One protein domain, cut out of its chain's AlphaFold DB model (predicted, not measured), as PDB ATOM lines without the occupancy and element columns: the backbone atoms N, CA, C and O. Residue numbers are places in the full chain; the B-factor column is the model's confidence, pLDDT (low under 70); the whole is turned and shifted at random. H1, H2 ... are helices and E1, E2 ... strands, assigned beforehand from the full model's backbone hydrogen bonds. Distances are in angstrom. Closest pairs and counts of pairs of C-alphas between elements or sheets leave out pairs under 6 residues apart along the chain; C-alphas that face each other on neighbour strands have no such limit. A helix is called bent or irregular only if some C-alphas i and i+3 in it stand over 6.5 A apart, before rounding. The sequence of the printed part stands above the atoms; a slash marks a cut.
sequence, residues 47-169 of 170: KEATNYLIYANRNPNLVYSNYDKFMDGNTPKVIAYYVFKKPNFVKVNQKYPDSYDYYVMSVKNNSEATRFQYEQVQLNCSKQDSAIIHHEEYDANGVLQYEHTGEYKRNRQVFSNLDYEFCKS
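What this domain is: This is residues 47 to 169 of the 170 residues of an uncharacterized protein of Acinetobacter bouvetii (UniProt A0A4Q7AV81). One twisted, curled sheet of six long strands, each beside the one before it in the chain, makes the body and its long axis. H1 and the long link of residues 85 to 99 lie over one face of it, and H2 sits at the end of the sheet where E3 begins and E4 ends. The printed part has 123 residues with two named helices and six named strands in the order H1 E1 E2 E3 E4 E5 E6 H2; the sheet's order is E1 - E2 - E3 - E4 - E5 - E6, all antiparallel, and the class is mixed, helices and strands. The whole is compact, with a radius of gyration of the C-alphas of 14.8 A, yet elongated in outline, spanning 47 by 27 by 26 A.

How they stand to each other: H1, residues 47 to 54, is joined by a short link to E1, residues 62 to 72, an edge strand. E1 forms a hairpin with E2, residues 75 to 84, at 165 degrees; N 68 and O 79 are 2.8 A apart, within hydrogen-bond range. E2 and E3, residues 100 to 108, stand at 170 degrees, with N 80 and O 105 at 2.8 A. E3 and E4, residues 112 to 123, stand at 164 degrees, with N 102 and O 119 at 2.8 A. E4 and E5, residues 130 to 139, stand at 162 degrees, with N 120 and O 134 at 2.8 A. E5 and E6, residues 144 to 153, the other edge strand, stand at 165 degrees, with N 135 and O 148 at 2.8 A. The six strands form a meander, each the antiparallel neighbour of the one before. E4 bends by 54 degrees at residue 115 and E6 by 60 degrees at residue 150. H1 is on the sheet; the C-alphas of Thr 50 and Ala 113, the closest of H1 and E4, are 6.9 A apart. H2, residues 156 to 167, is on the sheet but only just at the sheet's level, at a height of 3.9 A; the closest C-alphas of H2 and E4, those of Asp 163 and Leu 123, are 7.3 A apart. H1 and H2 are apart. In H1 every O i to N i+4 pair is within hydrogen-bond range, in H2 6 of 8; H2 is irregular, with C-alphas 158 and 161 8.2 A apart.

Where its parts are: H1 begins at C-alpha 47, (51.265, 0.282, 164.254), and is 10.5 A long. E1 measures 28.9 A, E2 29.4 A, E3 26.7 A, E4 32.3 A, E5 28.6 A and E6 25.2 A. H2 is 13.7 A long and ends at C-alpha 167, (35.327, -27.240, 163.422).

The domain as a whole: The C-alphas of Asn 74 and Ser 126, the two farthest apart, are 48.4 A apart. The printed part has no cut. The link from E2 to E3, 15 residues, is long. The mean pLDDT of the printed part is 78.7; 20 residues are under 70, among them 86 to 95.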
ATOM      1  N   LYS A  47      49.870   0.658 164.034       82.25
ATOM      2  CA  LYS A  47      51.265   0.282 164.254       82.25
ATOM      3  C   LYS A  47      51.351  -1.023 165.036       82.25
ATOM      4  O   LYS A  47      52.114  -1.909 164.654       82.25
ATOM      5  N   GLU A  48      50.563  -1.151 166.097       82.81
ATOM      6  CA  GLU A  48      50.455  -2.393 166.861       82.81
ATOM      7  C   GLU A  48      49.955  -3.544 165.979       82.81
ATOM      8  O   GLU A  48      50.589  -4.600 165.930       82.81
ATOM      9  N   ALA A  49      48.901  -3.302 165.191       81.50
ATOM     10  CA  ALA A  49      48.360  -4.268 164.238       81.50
ATOM     11  C   ALA A  49      49.399  -4.740 163.214       81.50
ATOM     12  O   ALA A  49      49.583  -5.939 163.008       81.50
ATOM     13  N   THR A  50      50.110  -3.792 162.600       81.06
ATOM     14  CA  THR A  50      51.175  -4.075 161.629       81.06
ATOM     15  C   THR A  50      52.259  -4.937 162.261       81.06
ATOM     16  O   THR A  50      52.638  -5.965 161.703       81.06
ATOM     17  N   ASN A  51      52.743  -4.544 163.442       81.94
ATOM     18  CA  ASN A  51      53.805  -5.260 164.140       81.94
ATOM     19  C   ASN A  51      53.385  -6.690 164.470       81.94
ATOM     20  O   ASN A  51      54.133  -7.624 164.187       81.94
ATOM     21  N   TYR A  52      52.185  -6.874 165.021       79.62
ATOM     22  CA  TYR A  52      51.660  -8.201 165.317       79.62
ATOM     23  C   TYR A  52      51.634  -9.092 164.067       79.62
ATOM     24  O   TYR A  52      52.129 -10.218 164.107       79.62
ATOM     25  N   LEU A  53      51.130  -8.576 162.941       81.12
ATOM     26  CA  LEU A  53      51.032  -9.340 161.697       81.12
ATOM     27  C   LEU A  53      52.403  -9.637 161.071       81.12
ATOM     28  O   LEU A  53      52.620 -10.742 160.580       81.12
ATOM     29  N   ILE A  54      53.368  -8.715 161.144       79.44
ATOM     30  CA  ILE A  54      54.751  -8.966 160.692       79.44
ATOM     31  C   ILE A  54      55.397 -10.116 161.483       79.44
ATOM     32  O   ILE A  54      56.156 -10.908 160.923       79.44
ATOM     33  N   TYR A  55      55.075 -10.248 162.772       80.12
ATOM     34  CA  TYR A  55      55.575 -11.328 163.627       80.12
ATOM     35  C   TYR A  55      54.618 -12.526 163.743       80.12
ATOM     36  O   TYR A  55      54.870 -13.427 164.547       80.12
ATOM     37  N   ALA A  56      53.571 -12.595 162.911       80.62
ATOM     38  CA  ALA A  56      52.527 -13.618 162.985       80.62
ATOM     39  C   ALA A  56      53.061 -15.052 162.893       80.62
ATOM     40  O   ALA A  56      52.522 -15.939 163.542       80.62
ATOM     41  N   ASN A  57      54.150 -15.289 162.153       80.81
ATOM     42  CA  ASN A  57      54.760 -16.620 162.011       80.81
ATOM     43  C   ASN A  57      55.269 -17.217 163.334       80.81
ATOM     44  O   ASN A  57      55.557 -18.407 163.403       80.81
ATOM     45  N   ARG A  58      55.402 -16.399 164.386       82.44
ATOM     46  CA  ARG A  58      55.755 -16.848 165.741       82.44
ATOM     47  C   ARG A  58      54.527 -17.139 166.605       82.44
ATOM     48  O   ARG A  58      54.680 -17.585 167.738       82.44
ATOM     49  N   ASN A  59      53.327 -16.857 166.105       78.44
ATOM     50  CA  ASN A  59      52.086 -17.067 166.827       78.44
ATOM     51  C   ASN A  59      51.608 -18.519 166.642       78.44
ATOM     52  O   ASN A  59      51.341 -18.920 165.509       78.44
ATOM     53  N   PRO A  60      51.435 -19.300 167.725       79.50
ATOM     54  CA  PRO A  60      51.004 -20.697 167.634       79.50
ATOM     55  C   PRO A  60      49.578 -20.875 167.085       79.50
ATOM     56  O   PRO A  60      49.214 -21.976 166.680       79.50
ATOM     57  N   ASN A  61      48.769 -19.811 167.061       78.38
ATOM     58  CA  ASN A  61      47.423 -19.834 166.496       78.38
ATOM     59  C   ASN A  61      47.402 -19.548 164.990       78.38
ATOM     60  O   ASN A  61      46.348 -19.722 164.382       78.38
ATOM     61  N   LEU A  62      48.507 -19.097 164.380       81.69
ATOM     62  CA  LEU A  62      48.562 -18.871 162.936       81.69
ATOM     63  C   LEU A  62      48.432 -20.213 162.210       81.69
ATOM     64  O   LEU A  62      49.219 -21.130 162.433       81.69
ATOM     65  N   VAL A  63      47.455 -20.315 161.312       80.44
ATOM     66  CA  VAL A  63      47.232 -21.529 160.509       80.44
ATOM     67  C   VAL A  63      47.430 -21.331 159.025       80.44
ATOM     68  O   VAL A  63      47.615 -22.300 158.295       80.44
ATOM     69  N   TYR A  64      47.400 -20.085 158.577       80.94
ATOM     70  CA  TYR A  64      47.630 -19.749 157.189       80.94
ATOM     71  C   TYR A  64      48.240 -18.362 157.094       80.94
ATOM     72  O   TYR A  64      47.768 -17.433 157.750       80.94
ATOM     73  N   SER A  65      49.256 -18.221 156.247       84.06
ATOM     74  CA  SER A  65      49.712 -16.922 155.771       84.06
ATOM     75  C   SER A  65      50.055 -16.984 154.286       84.06
ATOM     76  O   SER A  65      50.543 -18.002 153.797       84.06
ATOM     77  N   ASN A  66      49.781 -15.899 153.565       84.56
ATOM     78  CA  ASN A  66      50.167 -15.735 152.165       84.56
ATOM     79  C   ASN A  66      50.520 -14.272 151.870       84.56
ATOM     80  O   ASN A  66      50.032 -13.364 152.543       84.56
ATOM     81  N   TYR A  67      51.352 -14.049 150.853       84.88
ATOM     82  CA  TYR A  67      51.803 -12.724 150.441       84.88
ATOM     83  C   TYR A  67      51.705 -12.569 148.928       84.88
ATOM     84  O   TYR A  67      52.519 -13.125 148.190       84.88
ATOM     85  N   ASP A  68      50.785 -11.722 148.482       86.31
ATOM     86  CA  ASP A  68      50.660 -11.363 147.075       86.31
ATOM     87  C   ASP A  68      51.454 -10.086 146.817       86.31
ATOM     88  O   ASP A  68      51.167  -9.021 147.371       86.31
ATOM     89  N   LYS A  69      52.492 -10.193 145.986       87.50
ATOM     90  CA  LYS A  69      53.388  -9.083 145.641       87.50
ATOM     91  C   LYS A  69      53.106  -8.619 144.220       87.50
ATOM     92  O   LYS A  69      53.062  -9.436 143.305       87.50
ATOM     93  N   PHE A  70      52.960  -7.314 144.027       86.06
ATOM     94  CA  PHE A  70      52.703  -6.721 142.715       86.06
ATOM     95  C   PHE A  70      53.232  -5.288 142.637       86.06
ATOM     96  O   PHE A  70      53.677  -4.713 143.630       86.06
ATOM     97  N   MET A  71      53.197  -4.713 141.437       84.81
ATOM     98  CA  MET A  71      53.626  -3.342 141.171       84.81
ATOM     99  C   MET A  71      52.412  -2.462 140.868       84.81
ATOM    100  O   MET A  71      51.559  -2.838 140.068       84.81
ATOM    101  N   ASP A  72      52.348  -1.282 141.484       79.38
ATOM    102  CA  ASP A  72      51.441  -0.194 141.104       79.38
ATOM    103  C   ASP A  72      52.275   0.947 140.513       79.38
ATOM    104  O   ASP A  72      52.940   1.705 141.233       79.38
ATOM    105  N   GLY A  73      52.346   0.984 139.182       86.31
ATOM    106  CA  GLY A  73      53.380   1.733 138.473       86.31
ATOM    107  C   GLY A  73      54.777   1.268 138.904       86.31
ATOM    108  O   GLY A  73      55.091   0.083 138.842       86.31
ATOM    109  N   ASN A  74      55.598   2.196 139.403       84.88
ATOM    110  CA  ASN A  74      56.946   1.901 139.913       84.88
ATOM    111  C   ASN A  74      56.982   1.615 141.425       84.88
ATOM    112  O   ASN A  74      58.059   1.508 142.007       84.88
ATOM    113  N   THR A  75      55.824   1.528 142.085       81.12
ATOM    114  CA  THR A  75      55.756   1.292 143.531       81.12
ATOM    115  C   THR A  75      55.452  -0.179 143.819       81.12
ATOM    116  O   THR A  75      54.359  -0.632 143.468       81.12
ATOM    117  N   PRO A  76      56.344  -0.930 144.492       82.75
ATOM    118  CA  PRO A  76      56.008  -2.263 144.964       82.75
ATOM    119  C   PRO A  76      54.930  -2.205 146.051       82.75
ATOM    120  O   PRO A  76      54.952  -1.367 146.958       82.75
ATOM    121  N   LYS A  77      53.976  -3.127 145.948       83.56
ATOM    122  CA  LYS A  77      52.900  -3.349 146.909       83.56
ATOM    123  C   LYS A  77      52.861  -4.809 147.323       83.56
ATOM    124  O   LYS A  77      53.216  -5.706 146.554       83.56
ATOM    125  N   VAL A  78      52.416  -5.029 148.553       85.81
ATOM    126  CA  VAL A  78      52.207  -6.362 149.111       85.81
ATOM    127  C   VAL A  78      50.837  -6.404 149.766       85.81
ATOM    128  O   VAL A  78      50.505  -5.512 150.546       85.81
ATOM    129  N   ILE A  79      50.056  -7.441 149.479       85.56
ATOM    130  CA  ILE A  79      48.900  -7.808 150.292       85.56
ATOM    131  C   ILE A  79      49.282  -9.052 151.081       85.56
ATOM    132  O   ILE A  79      49.671 -10.068 150.509       85.56
ATOM    133  N   ALA A  80      49.218  -8.945 152.401       85.31
ATOM    134  CA  ALA A  80      49.488 -10.035 153.315       85.31
ATOM    135  C   ALA A  80      48.171 -10.549 153.900       85.31
ATOM    136  O   ALA A  80      47.354  -9.770 154.397       85.31
ATOM    137  N   TYR A  81      47.997 -11.862 153.850       84.12
ATOM    138  CA  TYR A  81      46.829 -12.582 154.335       84.12
ATOM    139  C   TYR A  81      47.239 -13.428 155.530       84.12
ATOM    140  O   TYR A  81      48.254 -14.118 155.454       84.12
ATOM    141  N   TYR A  82      46.449 -13.411 156.599       83.56
ATOM    142  CA  TYR A  82      46.696 -14.219 157.791       83.56
ATOM    143  C   TYR A  82      45.389 -14.796 158.325       83.56
ATOM    144  O   TYR A  82      44.394 -14.082 158.420       83.56
ATOM    145  N   VAL A  83      45.397 -16.070 158.714       81.62
ATOM    146  CA  VAL A  83      44.270 -16.709 159.409       81.62
ATOM    147  C   VAL A  83      44.757 -17.279 160.735       81.62
ATOM    148  O   VAL A  83      45.737 -18.032 160.762       81.62
ATOM    149  N   PHE A  84      44.058 -16.961 161.824       78.38
ATOM    150  CA  PHE A  84      44.377 -17.433 163.169       78.38
ATOM    151  C   PHE A  84      43.230 -18.263 163.742       78.38
ATOM    152  O   PHE A  84      42.096 -17.801 163.797       78.38
ATOM    153  N   LYS A  85      43.544 -19.465 164.240       72.19
ATOM    154  CA  LYS A  85      42.598 -20.409 164.868       72.19
ATOM    155  C   LYS A  85      41.914 -19.871 166.117       72.19
ATOM    156  O   LYS A  85      40.845 -20.346 166.472       72.19
ATOM    157  N   LYS A  86      42.566 -18.955 166.827       65.44
ATOM    158  CA  LYS A  86      41.998 -18.279 167.986       65.44
ATOM    159  C   LYS A  86      42.389 -16.818 167.936       65.44
ATOM    160  O   LYS A  86      43.550 -16.527 167.612       65.44
ATOM    161  N   PRO A  87      41.460 -15.929 168.290       56.19
ATOM    162  CA  PRO A  87      41.725 -14.515 168.278       56.19
ATOM    163  C   PRO A  87      42.806 -14.199 169.301       56.19
ATOM    164  O   PRO A  87      42.748 -14.624 170.458       56.19
ATOM    165  N   ASN A  88      43.829 -13.473 168.873       57.28
ATOM    166  CA  ASN A  88      44.764 -12.901 169.816       57.28
ATOM    167  C   ASN A  88      45.255 -11.556 169.293       57.28
ATOM    168  O   ASN A  88      45.820 -11.445 168.210       57.28
ATOM    169  N   PHE A  89      45.065 -10.554 170.138       53.81
ATOM    170  CA  PHE A  89      45.818  -9.309 170.196       53.81
ATOM    171  C   PHE A  89      45.415  -8.108 169.329       53.81
ATOM    172  O   PHE A  89      45.646  -6.994 169.781       53.81
ATOM    173  N   VAL A  90      44.767  -8.240 168.166       56.91
ATOM    174  CA  VAL A  90      44.521  -7.060 167.300       56.91
ATOM    175  C   VAL A  90      43.033  -6.833 167.017       56.91
ATOM    176  O   VAL A  90      42.604  -6.973 165.876       56.91
ATOM    177  N   LYS A  91      42.249  -6.504 168.061       55.84
ATOM    178  CA  LYS A  91      41.174  -5.470 168.098       55.84
ATOM    179  C   LYS A  91      40.032  -5.709 169.094       55.84
ATOM    180  O   LYS A  91      39.348  -6.722 169.072       55.84
ATOM    181  N   VAL A  92      39.805  -4.640 169.861       52.53
ATOM    182  CA  VAL A  92      38.597  -3.918 170.327       52.53
ATOM    183  C   VAL A  92      37.232  -4.616 170.472       52.53
ATOM    184  O   VAL A  92      36.555  -4.276 171.432       52.53
ATOM    185  N   ASN A  93      36.793  -5.555 169.629       55.09
ATOM    186  CA  ASN A  93      35.438  -6.126 169.731       55.09
ATOM    187  C   ASN A  93      35.393  -7.584 169.248       55.09
ATOM    188  O   ASN A  93      34.999  -7.867 168.120       55.09
ATOM    189  N   GLN A  94      35.741  -8.530 170.122       63.34
ATOM    190  CA  GLN A  94      35.355  -9.925 169.908       63.34
ATOM    191  C   GLN A  94      33.838 -10.048 170.040       63.34
ATOM    192  O   GLN A  94      33.307 -10.148 171.145       63.34
ATOM    193  N   LYS A  95      33.134 -10.040 168.912       67.75
ATOM    194  CA  LYS A  95      31.686 -10.238 168.887       67.75
ATOM    195  C   LYS A  95      31.322 -11.718 169.012       67.75
ATOM    196  O   LYS A  95      30.276 -12.040 169.570       67.75
ATOM    197  N   TYR A  96      32.205 -12.605 168.544       71.25
ATOM    198  CA  TYR A  96      31.989 -14.053 168.525       71.25
ATOM    199  C   TYR A  96      33.177 -14.811 169.149       71.25
ATOM    200  O   TYR A  96      34.241 -14.870 168.533       71.25
ATOM    201  N   PRO A  97      33.030 -15.404 170.352       66.81
ATOM    202  CA  PRO A  97      34.127 -16.096 171.040       66.81
ATOM    203  C   PRO A  97      34.554 -17.402 170.350       66.81
ATOM    204  O   PRO A  97      35.734 -17.743 170.376       66.81
ATOM    205  N   ASP A  98      33.624 -18.080 169.671       73.12
ATOM    206  CA  ASP A  98      33.865 -19.321 168.918       73.12
ATOM    207  C   ASP A  98      34.038 -19.039 167.415       73.12
ATOM    208  O   ASP A  98      33.427 -19.677 166.553       73.12
ATOM    209  N   SER A  99      34.834 -18.019 167.092       76.12
ATOM    210  CA  SER A  99      35.201 -17.661 165.721       76.12
ATOM    211  C   SER A  99      36.709 -17.757 165.522       76.12
ATOM    212  O   SER A  99      37.486 -17.654 166.476       76.12
ATOM    213  N   TYR A 100      37.128 -17.973 164.279       76.44
ATOM    214  CA  TYR A 100      38.514 -17.736 163.896       76.44
ATOM    215  C   TYR A 100      38.631 -16.354 163.255       76.44
ATOM    216  O   TYR A 100      37.674 -15.837 162.670       76.44
ATOM    217  N   ASP A 101      39.827 -15.782 163.336       80.81
ATOM    218  CA  ASP A 101      40.105 -14.454 162.809       80.81
ATOM    219  C   ASP A 101      40.812 -14.538 161.458       80.81
ATOM    220  O   ASP A 101      41.785 -15.284 161.288       80.81
ATOM    221  N   TYR A 102      40.371 -13.713 160.515       80.75
ATOM    222  CA  TYR A 102      41.026 -13.497 159.235       80.75
ATOM    223  C   TYR A 102      41.439 -12.034 159.091       80.75
ATOM    224  O   TYR A 102      40.649 -11.115 159.289       80.75
ATOM    225  N   TYR A 103      42.705 -11.819 158.752       81.88
ATOM    226  CA  TYR A 103      43.289 -10.496 158.584       81.88
ATOM    227  C   TYR A 103      43.844 -10.339 157.176       81.88
ATOM    228  O   TYR A 103      44.588 -11.195 156.685       81.88
ATOM    229  N   VAL A 104      43.556  -9.189 156.570       81.25
ATOM    230  CA  VAL A 104      44.193  -8.745 155.329       81.25
ATOM    231  C   VAL A 104      44.852  -7.400 155.579       81.25
ATOM    232  O   VAL A 104      44.217  -6.446 156.026       81.25
ATOM    233  N   MET A 105      46.141  -7.306 155.274       83.81
ATOM    234  CA  MET A 105      46.911  -6.073 155.390       83.81
ATOM    235  C   MET A 105      47.497  -5.715 154.030       83.81
ATOM    236  O   MET A 105      48.270  -6.479 153.455       83.81
ATOM    237  N   SER A 106      47.150  -4.534 153.524       81.81
ATOM    238  CA  SER A 106      47.795  -3.965 152.340       81.81
ATOM    239  C   SER A 106      48.933  -3.053 152.766       81.81
ATOM    240  O   SER A 106      48.738  -2.172 153.601       81.81
ATOM    241  N   VAL A 107      50.103  -3.245 152.168       77.75
ATOM    242  CA  VAL A 107      51.334  -2.528 152.497       77.75
ATOM    243  C   VAL A 107      51.912  -1.885 151.242       77.75
ATOM    244  O   VAL A 107      51.999  -2.512 150.181       77.75
ATOM    245  N   LYS A 108      52.338  -0.629 151.376       70.88
ATOM    246  CA  LYS A 108      53.147   0.101 150.394       70.88
ATOM    247  C   LYS A 108      54.566   0.271 150.957       70.88
ATOM    248  O   LYS A 108      54.776   0.047 152.145       70.88
ATOM    249  N   ASN A 109      55.538   0.593 150.098       58.31
ATOM    250  CA  ASN A 109      56.943   0.919 150.414       58.31
ATOM    251  C   ASN A 109      57.258   1.204 151.899       58.31
ATOM    252  O   ASN A 109      56.596   2.016 152.531       58.31
ATOM    253  N   ASN A 110      58.346   0.615 152.409       58.53
ATOM    254  CA  ASN A 110      58.834   0.760 153.793       58.53
ATOM    255  C   ASN A 110      57.943   0.149 154.887       58.53
ATOM    256  O   ASN A 110      58.047   0.535 156.048       58.53
ATOM    257  N   SER A 111      57.137  -0.862 154.555       65.44
ATOM    258  CA  SER A 111      56.258  -1.548 155.518       65.44
ATOM    259  C   SER A 111      55.133  -0.666 156.071       65.44
ATOM    260  O   SER A 111      54.599  -0.944 157.142       65.44
ATOM    261  N   GLU A 112      54.761   0.391 155.344       72.06
ATOM    262  CA  GLU A 112      53.648   1.255 155.718       72.06
ATOM    263  C   GLU A 112      52.332   0.616 155.274       72.06
ATOM    264  O   GLU A 112      52.081   0.398 154.082       72.06
ATOM    265  N   ALA A 113      51.489   0.282 156.245       78.50
ATOM    266  CA  ALA A 113      50.208  -0.326 155.965       78.50
ATOM    267  C   ALA A 113      49.183   0.728 155.538       78.50
ATOM    268  O   ALA A 113      48.906   1.692 156.245       78.50
ATOM    269  N   THR A 114      48.606   0.532 154.358       80.19
ATOM    270  CA  THR A 114      47.695   1.492 153.728       80.19
ATOM    271  C   THR A 114      46.224   1.151 153.942       80.19
ATOM    272  O   THR A 114      45.363   2.006 153.749       80.19
ATOM    273  N   ARG A 115      45.922  -0.106 154.290       83.62
ATOM    274  CA  ARG A 115      44.570  -0.602 154.579       83.62
ATOM    275  C   ARG A 115      44.654  -1.859 155.435       83.62
ATOM    276  O   ARG A 115      45.507  -2.713 155.180       83.62
ATOM    277  N   PHE A 116      43.725  -1.987 156.373       86.44
ATOM    278  CA  PHE A 116      43.516  -3.199 157.159       86.44
ATOM    279  C   PHE A 116      42.090  -3.683 157.001       86.44
ATOM    280  O   PHE A 116      41.160  -2.892 157.132       86.44
ATOM    281  N   GLN A 117      41.932  -4.979 156.786       87.75
ATOM    282  CA  GLN A 117      40.655  -5.664 156.882       87.75
ATOM    283  C   GLN A 117      40.759  -6.710 157.985       87.75
ATOM    284  O   GLN A 117      41.789  -7.377 158.133       87.75
ATOM    285  N   TYR A 118      39.693  -6.817 158.761       86.62
ATOM    286  CA  TYR A 118      39.537  -7.791 159.823       86.62
ATOM    287  C   TYR A 118      38.202  -8.499 159.649       86.62
ATOM    288  O   TYR A 118      37.185  -7.848 159.427       86.62
ATOM    289  N   GLU A 119      38.214  -9.819 159.765       86.38
ATOM    290  CA  GLU A 119      37.018 -10.642 159.749       86.38
ATOM    291  C   GLU A 119      37.005 -11.605 160.933       86.38
ATOM    292  O   GLU A 119      37.963 -12.350 161.143       86.38
ATOM    293  N   GLN A 120      35.884 -11.643 161.649       86.00
ATOM    294  CA  GLN A 120      35.531 -12.743 162.540       86.00
ATOM    295  C   GLN A 120      34.631 -13.708 161.791       86.00
ATOM    296  O   GLN A 120      33.545 -13.320 161.350       86.00
ATOM    297  N   VAL A 121      35.054 -14.964 161.670       85.12
ATOM    298  CA  VAL A 121      34.289 -15.993 160.967       85.12
ATOM    299  C   VAL A 121      33.786 -17.025 161.964       85.12
ATOM    300  O   VAL A 121      34.538 -17.868 162.455       85.12
ATOM    301  N   GLN A 122      32.489 -16.968 162.258       86.25
ATOM    302  CA  GLN A 122      31.804 -17.965 163.068       86.25
ATOM    303  C   GLN A 122      31.174 -19.014 162.151       86.25
ATOM    304  O   GLN A 122      30.189 -18.753 161.454       86.25
ATOM    305  N   LEU A 123      31.746 -20.216 162.150       82.69
ATOM    306  CA  LEU A 123      31.233 -21.330 161.360       82.69
ATOM    307  C   LEU A 123      30.040 -21.992 162.044       82.69
ATOM    308  O   LEU A 123      30.054 -22.250 163.247       82.69
ATOM    309  N   ASN A 124      29.042 -22.380 161.252       80.81
ATOM    310  CA  ASN A 124      28.061 -23.357 161.700       80.81
ATOM    311  C   ASN A 124      28.615 -24.769 161.467       80.81
ATOM    312  O   ASN A 124      28.366 -25.377 160.425       80.81
ATOM    313  N   CYS A 125      29.366 -25.307 162.428       76.69
ATOM    314  CA  CYS A 125      30.017 -26.615 162.283       76.69
ATOM    315  C   CYS A 125      29.041 -27.793 162.110       76.69
ATOM    316  O   CYS A 125      29.434 -28.836 161.589       76.69
ATOM    317  N   SER A 126      27.762 -27.609 162.455       76.00
ATOM    318  CA  SER A 126      26.696 -28.591 162.228       76.00
ATOM    319  C   SER A 126      26.157 -28.592 160.792       76.00
ATOM    320  O   SER A 126      25.512 -29.558 160.393       76.00
ATOM    321  N   LYS A 127      26.373 -27.517 160.018       68.19
ATOM    322  CA  LYS A 127      25.850 -27.365 158.645       68.19
ATOM    323  C   LYS A 127      26.941 -27.136 157.580       68.19
ATOM    324  O   LYS A 127      26.723 -27.464 156.418       68.19
ATOM    325  N   GLN A 128      28.145 -26.695 157.969       65.25
ATOM    326  CA  GLN A 128      29.379 -26.529 157.163       65.25
ATOM    327  C   GLN A 128      29.204 -25.863 155.778       65.25
ATOM    328  O   GLN A 128      30.028 -26.032 154.875       65.25
ATOM    329  N   ASP A 129      28.105 -25.161 155.535       73.25
ATOM    330  CA  ASP A 129      27.786 -24.504 154.267       73.25
ATOM    331  C   ASP A 129      27.616 -22.989 154.416       73.25
ATOM    332  O   ASP A 129      27.753 -22.267 153.423       73.25
ATOM    333  N   SER A 130      27.419 -22.500 155.641       80.62
ATOM    334  CA  SER A 130      27.361 -21.078 155.961       80.62
ATOM    335  C   SER A 130      28.230 -20.685 157.158       80.62
ATOM    336  O   SER A 130      28.571 -21.497 158.025       80.62
ATOM    337  N   ALA A 131      28.600 -19.406 157.181       85.56
ATOM    338  CA  ALA A 131      29.253 -18.763 158.309       85.56
ATOM    339  C   ALA A 131      28.660 -17.377 158.541       85.56
ATOM    340  O   ALA A 131      28.310 -16.683 157.583       85.56
ATOM    341  N   ILE A 132      28.616 -16.960 159.801       87.56
ATOM    342  CA  ILE A 132      28.412 -15.558 160.150       87.56
ATOM    343  C   ILE A 132      29.778 -14.888 160.072       87.56
ATOM    344  O   ILE A 132      30.728 -15.328 160.718       87.56
ATOM    345  N   ILE A 133      29.875 -13.845 159.254       87.62
ATOM    346  CA  ILE A 133      31.093 -13.063 159.082       87.62
ATOM    347  C   ILE A 133      30.814 -11.656 159.582       87.62
ATOM    348  O   ILE A 133      29.901 -10.985 159.096       87.62
ATOM    349  N   HIS A 134      31.603 -11.222 160.556       87.62
ATOM    350  CA  HIS A 134      31.708  -9.822 160.929       87.62
ATOM    351  C   HIS A 134      32.979  -9.259 160.316       87.62
ATOM    352  O   HIS A 134      34.056  -9.773 160.587       87.62
ATOM    353  N   HIS A 135      32.837  -8.248 159.471       88.00
ATOM    354  CA  HIS A 135      33.901  -7.676 158.668       88.00
ATOM    355  C   HIS A 135      34.062  -6.196 158.999       88.00
ATOM    356  O   HIS A 135      33.081  -5.452 159.043       88.00
ATOM    357  N   GLU A 136      35.305  -5.761 159.150       88.56
ATOM    358  CA  GLU A 136      35.672  -4.378 159.404       88.56
ATOM    359  C   GLU A 136      36.848  -3.945 158.518       88.56
ATOM    360  O   GLU A 136      37.839  -4.667 158.376       88.56
ATOM    361  N   GLU A 137      36.794  -2.721 157.993       89.25
ATOM    362  CA  GLU A 137      37.876  -2.122 157.213       89.25
ATOM    363  C   GLU A 137      38.332  -0.792 157.780       89.25
ATOM    364  O   GLU A 137      37.531   0.076 158.134       89.25
ATOM    365  N   TYR A 138      39.644  -0.608 157.785       89.12
ATOM    366  CA  TYR A 138      40.304   0.538 158.378       89.12
ATOM    367  C   TYR A 138      41.301   1.140 157.398       89.12
ATOM    368  O   TYR A 138      41.999   0.423 156.670       89.12
ATOM    369  N   ASP A 139      41.374   2.467 157.404       88.75
ATOM    370  CA  ASP A 139      42.391   3.202 156.659       88.75
ATOM    371  C   ASP A 139      43.770   3.147 157.348       88.75
ATOM    372  O   ASP A 139      43.944   2.552 158.415       88.75
ATOM    373  N   ALA A 140      44.764   3.792 156.736       87.00
ATOM    374  CA  ALA A 140      46.131   3.871 157.254       87.00
ATOM    375  C   ALA A 140      46.245   4.557 158.634       87.00
ATOM    376  O   ALA A 140      47.220   4.345 159.349       87.00
ATOM    377  N   ASN A 141      45.251   5.359 159.032       87.62
ATOM    378  CA  ASN A 141      45.205   6.031 160.334       87.62
ATOM    379  C   ASN A 141      44.442   5.216 161.391       87.62
ATOM    380  O   ASN A 141      44.281   5.669 162.531       87.62
ATOM    381  N   GLY A 142      43.946   4.038 161.007       85.94
ATOM    382  CA  GLY A 142      43.165   3.162 161.860       85.94
ATOM    383  C   GLY A 142      41.733   3.628 162.063       85.94
ATOM    384  O   GLY A 142      41.098   3.189 163.018       85.94
ATOM    385  N   VAL A 143      41.213   4.511 161.209       88.88
ATOM    386  CA  VAL A 143      39.810   4.934 161.261       88.88
ATOM    387  C   VAL A 143      38.954   3.896 160.545       88.88
ATOM    388  O   VAL A 143      39.236   3.554 159.395       88.88
ATOM    389  N   LEU A 144      37.907   3.412 161.222       88.31
ATOM    390  CA  LEU A 144      36.918   2.499 160.652       88.31
ATOM    391  C   LEU A 144      36.168   3.168 159.491       88.31
ATOM    392  O   LEU A 144      35.442   4.155 159.671       88.31
ATOM    393  N   GLN A 145      36.336   2.604 158.301       90.12
ATOM    394  CA  GLN A 145      35.703   3.056 157.065       90.12
ATOM    395  C   GLN A 145      34.439   2.256 156.754       90.12
ATOM    396  O   GLN A 145      33.457   2.822 156.276       90.12
ATOM    397  N   TYR A 146      34.450   0.958 157.060       88.62
ATOM    398  CA  TYR A 146      33.354   0.047 156.762       88.62
ATOM    399  C   TYR A 146      33.229  -1.027 157.841       88.62
ATOM    400  O   TYR A 146      34.236  -1.543 158.316       88.62
ATOM    401  N   GLU A 147      31.993  -1.365 158.196       89.56
ATOM    402  CA  GLU A 147      31.649  -2.453 159.106       89.56
ATOM    403  C   GLU A 147      30.398  -3.151 158.578       89.56
ATOM    404  O   GLU A 147      29.418  -2.500 158.199       89.56
ATOM    405  N   HIS A 148      30.414  -4.479 158.565       89.06
ATOM    406  CA  HIS A 148      29.255  -5.271 158.191       89.06
ATOM    407  C   HIS A 148      29.223  -6.603 158.933       89.06
ATOM    408  O   HIS A 148      30.252  -7.181 159.260       89.06
ATOM    409  N   THR A 149      28.021  -7.107 159.206       89.38
ATOM    410  CA  THR A 149      27.817  -8.466 159.717       89.38
ATOM    411  C   THR A 149      26.757  -9.152 158.871       89.38
ATOM    412  O   THR A 149      25.663  -8.609 158.720       89.38
ATOM    413  N   GLY A 150      27.059 -10.344 158.368       86.25
ATOM    414  CA  GLY A 150      26.138 -11.100 157.528       86.25
ATOM    415  C   GLY A 150      26.407 -12.598 157.560       86.25
ATOM    416  O   GLY A 150      27.492 -13.040 157.934       86.25
ATOM    417  N   GLU A 151      25.407 -13.384 157.169       87.38
ATOM    418  CA  GLU A 151      25.574 -14.813 156.920       87.38
ATOM    419  C   GLU A 151      25.931 -15.036 155.448       87.38
ATOM    420  O   GLU A 151      25.238 -14.566 154.543       87.38
ATOM    421  N   TYR A 152      27.009 -15.777 155.207       82.81
ATOM    422  CA  TYR A 152      27.540 -16.019 153.874       82.81
ATOM    423  C   TYR A 152      27.706 -17.504 153.612       82.81
ATOM    424  O   TYR A 152      28.209 -18.253 154.454       82.81
ATOM    425  N   LYS A 153      27.350 -17.926 152.393       81.75
ATOM    426  CA  LYS A 153      27.717 -19.256 151.903       81.75
ATOM    427  C   LYS A 153      29.225 -19.331 151.718       81.75
ATOM    428  O   LYS A 153      29.820 -18.481 151.054       81.75
ATOM    429  N   ARG A 154      29.841 -20.369 152.278       78.88
ATOM    430  CA  ARG A 154      31.294 -20.554 152.220       78.88
ATOM    431  C   ARG A 154      31.693 -21.238 150.920       78.88
ATOM    432  O   ARG A 154      31.148 -22.282 150.555       78.88
ATOM    433  N   ASN A 155      32.674 -20.671 150.217       73.00
ATOM    434  CA  ASN A 155      33.270 -21.346 149.071       73.00
ATOM    435  C   ASN A 155      34.137 -22.516 149.562       73.00
ATOM    436  O   ASN A 155      35.289 -22.333 149.963       73.00
ATOM    437  N   ARG A 156      33.583 -23.731 149.494       67.81
ATOM    438  CA  ARG A 156      34.250 -24.958 149.947       67.81
ATOM    439  C   ARG A 156      35.552 -25.258 149.203       67.81
ATOM    440  O   ARG A 156      36.427 -25.890 149.777       67.81
ATOM    441  N   GLN A 157      35.731 -24.797 147.967       67.88
ATOM    442  CA  GLN A 157      36.990 -25.031 147.251       67.88
ATOM    443  C   GLN A 157      38.157 -24.255 147.867       67.88
ATOM    444  O   GLN A 157      39.288 -24.724 147.824       67.88
ATOM    445  N   VAL A 158      37.879 -23.093 148.461       64.75
ATOM    446  CA  VAL A 158      38.906 -22.197 149.010       64.75
ATOM    447  C   VAL A 158      39.138 -22.463 150.496       64.75
ATOM    448  O   VAL A 158      40.277 -22.446 150.952       64.75
ATOM    449  N   PHE A 159      38.073 -22.743 151.252       70.12
ATOM    450  CA  PHE A 159      38.139 -22.760 152.716       70.12
ATOM    451  C   PHE A 159      37.894 -24.127 153.365       70.12
ATOM    452  O   PHE A 159      38.022 -24.230 154.579       70.12
ATOM    453  N   SER A 160      37.596 -25.187 152.600       70.88
ATOM    454  CA  SER A 160      37.200 -26.499 153.157       70.88
ATOM    455  C   SER A 160      38.150 -27.048 154.214       70.88
ATOM    456  O   SER A 160      37.685 -27.443 155.275       70.88
ATOM    457  N   ASN A 161      39.460 -27.063 153.959       74.75
ATOM    458  CA  ASN A 161      40.419 -27.618 154.919       74.75
ATOM    459  C   ASN A 161      40.522 -26.776 156.194       74.75
ATOM    460  O   ASN A 161      40.612 -27.329 157.285       74.75
ATOM    461  N   LEU A 162      40.498 -25.449 156.064       75.88
ATOM    462  CA  LEU A 162      40.592 -24.551 157.210       75.88
ATOM    463  C   LEU A 162      39.326 -24.620 158.067       75.88
ATOM    464  O   LEU A 162      39.417 -24.808 159.279       75.88
ATOM    465  N   ASP A 163      38.164 -24.542 157.418       78.56
ATOM    466  CA  ASP A 163      36.859 -24.604 158.068       78.56
ATOM    467  C   ASP A 163      36.671 -25.965 158.772       78.56
ATOM    468  O   ASP A 163      36.228 -26.030 159.920       78.56
ATOM    469  N   TYR A 164      37.087 -27.058 158.123       75.38
ATOM    470  CA  TYR A 164      37.044 -28.411 158.683       75.38
ATOM    471  C   TYR A 164      37.951 -28.580 159.907       75.38
ATOM    472  O   TYR A 164      37.509 -29.093 160.935       75.38
ATOM    473  N   GLU A 165      39.211 -28.143 159.825       74.69
ATOM    474  CA  GLU A 165      40.155 -28.257 160.940       74.69
ATOM    475  C   GLU A 165      39.784 -27.345 162.116       74.69
ATOM    476  O   GLU A 165      40.001 -27.718 163.269       74.69
ATOM    477  N   PHE A 166      39.184 -26.182 161.852       75.69
ATOM    478  CA  PHE A 166      38.630 -25.334 162.905       75.69
ATOM    479  C   PHE A 166      37.457 -26.024 163.613       75.69
ATOM    480  O   PHE A 166      37.478 -26.153 164.836       75.69
ATOM    481  N   CYS A 167      36.493 -26.560 162.859       76.69
ATOM    482  CA  CYS A 167      35.327 -27.240 163.422       76.69
ATOM    483  C   CYS A 167      35.640 -28.515 164.218       76.69
ATOM    484  O   CYS A 167      34.814 -28.928 165.021       76.69
ATOM    485  N   LYS A 168      36.803 -29.149 164.022       75.69
ATOM    486  CA  LYS A 168      37.274 -30.247 164.888       75.69
ATOM    487  C   LYS A 168      37.823 -29.786 166.236       75.69
ATOM    488  O   LYS A 168      37.971 -30.601 167.140       75.69
ATOM    489  N   SER A 169      38.278 -28.537 166.305       68.25
ATOM    490  CA  SER A 169      38.998 -27.993 167.461       68.25
ATOM    491  C   SER A 169      38.092 -27.306 168.486       68.25
ATOM    492  O   SER A 169      38.584 -26.920 169.549       68.25
TER     493      SER A 169